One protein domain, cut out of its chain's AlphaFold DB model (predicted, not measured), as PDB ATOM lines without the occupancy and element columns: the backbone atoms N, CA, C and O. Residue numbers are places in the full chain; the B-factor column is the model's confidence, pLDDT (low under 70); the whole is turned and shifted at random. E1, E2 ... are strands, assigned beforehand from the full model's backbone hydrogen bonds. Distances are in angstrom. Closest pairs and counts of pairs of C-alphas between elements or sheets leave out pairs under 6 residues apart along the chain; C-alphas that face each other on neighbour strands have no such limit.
ATOM      1  N   ARG A1027     118.706  98.983 141.518       83.50
ATOM      2  CA  ARG A1027     119.448 100.210 141.195       83.50
ATOM      3  C   ARG A1027     120.652  99.977 140.290       83.50
ATOM      4  O   ARG A1027     121.128 100.960 139.737       83.50
ATOM      5  N   VAL A1028     121.121  98.742 140.096       80.56
ATOM      6  CA  VAL A1028     122.192  98.427 139.125       80.56
ATOM      7  C   VAL A1028     121.789  98.837 137.706       80.56
ATOM      8  O   VAL A1028     122.639  99.259 136.930       80.56
ATOM      9  N   HIS A1029     120.494  98.808 137.392       79.31
ATOM     10  CA  HIS A1029     119.965  99.270 136.109       79.31
ATOM     11  C   HIS A1029     119.889 100.806 135.983       79.31
ATOM     12  O   HIS A1029     119.489 101.317 134.941       79.31
ATOM     13  N   ASN A1030     120.244 101.568 137.028       80.94
ATOM     14  CA  ASN A1030     120.303 103.025 136.958       80.94
ATOM     15  C   ASN A1030     121.608 103.461 136.261       80.94
ATOM     16  O   ASN A1030     122.684 103.017 136.666       80.94
ATOM     17  N   PRO A1031     121.554 104.373 135.277       74.25
ATOM     18  CA  PRO A1031     122.734 104.804 134.523       74.25
ATOM     19  C   PRO A1031     123.833 105.461 135.373       74.25
ATOM     20  O   PRO A1031     124.984 105.516 134.949       74.25
ATOM     21  N   LEU A1032     123.517 105.916 136.590       81.44
ATOM     22  CA  LEU A1032     124.497 106.389 137.571       81.44
ATOM     23  C   LEU A1032     124.341 105.635 138.903       81.44
ATOM     24  O   LEU A1032     124.104 106.224 139.959       81.44
ATOM     25  N   ALA A1033     124.443 104.303 138.857       78.38
ATOM     26  CA  ALA A1033     124.238 103.436 140.021       78.38
ATOM     27  C   ALA A1033     125.308 103.584 141.121       78.38
ATOM     28  O   ALA A1033     125.014 103.376 142.299       78.38
ATOM     29  N   MET A1034     126.549 103.926 140.755       81.88
ATOM     30  CA  MET A1034     127.682 103.973 141.685       81.88
ATOM     31  C   MET A1034     128.449 105.288 141.578       81.88
ATOM     32  O   MET A1034     129.170 105.534 140.614       81.88
ATOM     33  N   PHE A1035     128.359 106.096 142.626       85.75
ATOM     34  CA  PHE A1035     129.210 107.261 142.840       85.75
ATOM     35  C   PHE A1035     129.490 107.407 144.337       85.75
ATOM     36  O   PHE A1035     128.699 106.973 145.179       85.75
ATOM     37  N   HIS A1036     130.625 108.003 144.694       84.25
ATOM     38  CA  HIS A1036     130.919 108.283 146.092       84.25
ATOM     39  C   HIS A1036     130.117 109.486 146.571       84.25
ATOM     40  O   HIS A1036     130.113 110.555 145.950       84.25
ATOM     41  N   THR A1037     129.474 109.310 147.724       80.38
ATOM     42  CA  THR A1037     128.794 110.390 148.429       80.38
ATOM     43  C   THR A1037     129.803 111.450 148.893       80.38
ATOM     44  O   THR A1037     130.979 111.136 149.124       80.38
ATOM     45  N   PRO A1038     129.361 112.706 149.101       77.94
ATOM     46  CA  PRO A1038     130.239 113.807 149.507       77.94
ATOM     47  C   PRO A1038     130.976 113.571 150.833       77.94
ATOM     48  O   PRO A1038     131.978 114.220 151.107       77.94
ATOM     49  N   THR A1039     130.480 112.642 151.655       74.62
ATOM     50  CA  THR A1039     130.918 112.391 153.031       74.62
ATOM     51  C   THR A1039     132.262 111.684 153.171       74.62
ATOM     52  O   THR A1039     132.913 111.860 154.193       74.62
ATOM     53  N   LEU A1040     132.689 110.875 152.197       70.75
ATOM     54  CA  LEU A1040     133.867 110.012 152.375       70.75
ATOM     55  C   LEU A1040     134.922 110.174 151.286       70.75
ATOM     56  O   LEU A1040     136.114 110.189 151.584       70.75
ATOM     57  N   SER A1041     134.538 110.249 150.012       77.88
ATOM     58  CA  SER A1041     135.522 110.274 148.920       77.88
ATOM     59  C   SER A1041     135.010 110.953 147.646       77.88
ATOM     60  O   SER A1041     135.139 110.374 146.567       77.88
ATOM     61  N   PRO A1042     134.475 112.189 147.710       79.94
ATOM     62  CA  PRO A1042     134.023 112.886 146.503       79.94
ATOM     63  C   PRO A1042     135.164 113.096 145.500       79.94
ATOM     64  O   PRO A1042     134.954 113.012 144.298       79.94
ATOM     65  N   HIS A1043     136.395 113.273 145.991       76.44
ATOM     66  CA  HIS A1043     137.598 113.407 145.165       76.44
ATOM     67  C   HIS A1043     137.970 112.130 144.389       76.44
ATOM     68  O   HIS A1043     138.818 112.184 143.504       76.44
ATOM     69  N   ARG A1044     137.375 110.973 144.723       82.31
ATOM     70  CA  ARG A1044     137.558 109.714 143.982       82.31
ATOM     71  C   ARG A1044     136.510 109.508 142.898       82.31
ATOM     72  O   ARG A1044     136.628 108.534 142.154       82.31
ATOM     73  N   ASN A1045     135.508 110.385 142.804       85.38
ATOM     74  CA  ASN A1045     134.573 110.334 141.693       85.38
ATOM     75  C   ASN A1045     135.342 110.590 140.404       85.38
ATOM     76  O   ASN A1045     136.054 111.585 140.266       85.38
ATOM     77  N   LYS A1046     135.238 109.641 139.480       82.19
ATOM     78  CA  LYS A1046     135.920 109.716 138.193       82.19
ATOM     79  C   LYS A1046     134.927 110.170 137.151       82.19
ATOM     80  O   LYS A1046     133.767 109.774 137.181       82.19
ATOM     81  N   LEU A1047     135.415 110.910 136.165       78.19
ATOM     82  CA  LEU A1047     134.604 111.286 135.011       78.19
ATOM     83  C   LEU A1047     134.023 110.054 134.292       78.19
ATOM     84  O   LEU A1047     132.918 110.115 133.776       78.19
ATOM     85  N   THR A1048     134.726 108.914 134.340       77.31
ATOM     86  CA  THR A1048     134.283 107.624 133.782       77.31
ATOM     87  C   THR A1048     133.037 107.041 134.454       77.31
ATOM     88  O   THR A1048     132.489 106.076 133.944       77.31
ATOM     89  N   GLN A1049     132.638 107.544 135.627       77.75
ATOM     90  CA  GLN A1049     131.409 107.122 136.309       77.75
ATOM     91  C   GLN A1049     130.184 107.862 135.779       77.75
ATOM     92  O   GLN A1049     129.074 107.373 135.941       77.75
ATOM     93  N   LEU A1050     130.372 109.032 135.164       80.12
ATOM     94  CA  LEU A1050     129.286 109.722 134.488       80.12
ATOM     95  C   LEU A1050     129.021 109.009 133.154       80.12
ATOM     96  O   LEU A1050     129.972 108.787 132.400       80.12
ATOM     97  N   PRO A1051     127.762 108.685 132.829       78.56
ATOM     98  CA  PRO A1051     127.399 108.099 131.543       78.56
ATOM     99  C   PRO A1051     127.393 109.196 130.468       78.56
ATOM    100  O   PRO A1051     126.349 109.680 130.039       78.56
ATOM    101  N   LEU A1052     128.585 109.680 130.099       77.50
ATOM    102  CA  LEU A1052     128.766 110.806 129.172       77.50
ATOM    103  C   LEU A1052     128.186 110.512 127.779       77.50
ATOM    104  O   LEU A1052     127.811 111.418 127.048       77.50
ATOM    105  N   ASP A1053     128.111 109.245 127.399       77.56
ATOM    106  CA  ASP A1053     127.504 108.764 126.161       77.56
ATOM    107  C   ASP A1053     125.977 108.936 126.122       77.56
ATOM    108  O   ASP A1053     125.428 109.124 125.029       77.56
ATOM    109  N   MET A1054     125.318 108.945 127.287       75.50
ATOM    110  CA  MET A1054     123.873 109.163 127.438       75.50
ATOM    111  C   MET A1054     123.458 110.638 127.391       75.50
ATOM    112  O   MET A1054     122.271 110.931 127.277       75.50
ATOM    113  N   TYR A1055     124.396 111.577 127.458       81.31
ATOM    114  CA  TYR A1055     124.104 113.010 127.480       81.31
ATOM    115  C   TYR A1055     124.544 113.701 126.179       81.31
ATOM    116  O   TYR A1055     125.523 113.318 125.538       81.31
ATOM    117  N   GLU A1056     123.820 114.741 125.775       80.00
ATOM    118  CA  GLU A1056     124.207 115.670 124.712       80.00
ATOM    119  C   GLU A1056     124.737 116.964 125.327       80.00
ATOM    120  O   GLU A1056     124.117 117.539 126.224       80.00
ATOM    121  N   TYR A1057     125.882 117.436 124.836       81.69
ATOM    122  CA  TYR A1057     126.595 118.578 125.405       81.69
ATOM    123  C   TYR A1057     126.701 119.723 124.403       81.69
ATOM    124  O   TYR A1057     126.998 119.509 123.224       81.69
ATOM    125  N   ASP A1058     126.544 120.953 124.887       80.00
ATOM    126  CA  ASP A1058     126.902 122.132 124.108       80.00
ATOM    127  C   ASP A1058     128.427 122.273 124.049       80.00
ATOM    128  O   ASP A1058     129.118 122.411 125.063       80.00
ATOM    129  N   LYS A1059     128.959 122.271 122.827       78.81
ATOM    130  CA  LYS A1059     130.397 122.313 122.551       78.81
ATOM    131  C   LYS A1059     131.067 123.612 123.014       78.81
ATOM    132  O   LYS A1059     132.278 123.599 123.208       78.81
ATOM    133  N   LYS A1060     130.328 124.723 123.163       78.19
ATOM    134  CA  LYS A1060     130.900 126.011 123.604       78.19
ATOM    135  C   LYS A1060     130.935 126.178 125.125       78.19
ATOM    136  O   LYS A1060     131.845 126.832 125.623       78.19
ATOM    137  N   THR A1061     129.972 125.612 125.856       78.62
ATOM    138  CA  THR A1061     129.813 125.822 127.313       78.62
ATOM    139  C   THR A1061     130.161 124.596 128.160       78.62
ATOM    140  O   THR A1061     130.408 124.736 129.356       78.62
ATOM    141  N   GLY A1062     130.188 123.397 127.569       76.69
ATOM    142  CA  GLY A1062     130.427 122.137 128.280       76.69
ATOM    143  C   GLY A1062     129.256 121.669 129.154       76.69
ATOM    144  O   GLY A1062     129.400 120.679 129.869       76.69
ATOM    145  N   GLN A1063     128.105 122.351 129.117       82.00
ATOM    146  CA  GLN A1063     126.899 121.956 129.850       82.00
ATOM    147  C   GLN A1063     126.088 120.909 129.075       82.00
ATOM    148  O   GLN A1063     126.079 120.896 127.842       82.00
ATOM    149  N   VAL A1064     125.394 120.038 129.814       80.62
ATOM    150  CA  VAL A1064     124.431 119.084 129.248       80.62
ATOM    151  C   VAL A1064     123.212 119.864 128.756       80.62
ATOM    152  O   VAL A1064     122.564 120.545 129.547       80.62
ATOM    153  N   ILE A1065     122.900 119.758 127.466       83.19
ATOM    154  CA  ILE A1065     121.738 120.399 126.826       83.19
ATOM    155  C   ILE A1065     120.591 119.423 126.565       83.19
ATOM    156  O   ILE A1065     119.449 119.847 126.408       83.19
ATOM    157  N   GLY A1066     120.883 118.124 126.549       78.81
ATOM    158  CA  GLY A1066     119.902 117.077 126.310       78.81
ATOM    159  C   GLY A1066     120.369 115.742 126.868       78.81
ATOM    160  O   GLY A1066     121.549 115.544 127.150       78.81
ATOM    161  N   ILE A1067     119.435 114.819 127.053       78.81
ATOM    162  CA  ILE A1067     119.725 113.425 127.387       78.81
ATOM    163  C   ILE A1067     119.281 112.621 126.174       78.81
ATOM    164  O   ILE A1067     118.153 112.802 125.714       78.81
ATOM    165  N   LYS A1068     120.147 111.757 125.646       77.56
ATOM    166  CA  LYS A1068     119.735 110.822 124.602       77.56
ATOM    167  C   LYS A1068     118.690 109.895 125.204       77.56
ATOM    168  O   LYS A1068     118.905 109.349 126.288       77.56
TER     169      LYS A1068
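AT A GLANCE: This is residues 1027 to 1068 of the 1077 residues of an uncharacterized protein of Perkinsela sp. CCAP 1560/4 (UniProt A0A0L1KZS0). This domain has little regular structure: a small two-strand hairpin of E1 and E2 makes one end, and a long unnamed stretch, residues 1027 to 1054, winds away from it and folds back in a wide loop. Residues 1038 to 1043 stick out, free of the rest. The printed part has 42 residues, with no named helix and the antiparallel strands E1 then E2; the class is all strand, with 7 residues in named elements. It is loose, with a radius of gyration of the C-alphas of 12.2 A, and spans 33 by 24 by 14 A.

HOW THE PARTS SIT: E1, residues 1055 to 1057, and E2, residues 1064 to 1067, form an antiparallel hairpin, their directions 150 degrees apart. C-alphas 1055 and 1067 face each other at 4.4 A. N 1056 and O 1066 are within hydrogen-bond range at 2.8 A.

IN THESE COORDINATES: E1 begins at C-alpha 1055 (124.104, 113.010, 127.480) and is 6.4 A long. E2, 7.6 A long, ends at C-alpha 1067 (119.725, 113.425, 127.387).

THE WHOLE: The C-alphas farthest apart, of Arg 1027 and Lys 1060, are 33.3 A apart. The printed part has no cut. The E1 to E2 link is short. Mean pLDDT of the printed part is 79.4; no printed residue is under 70.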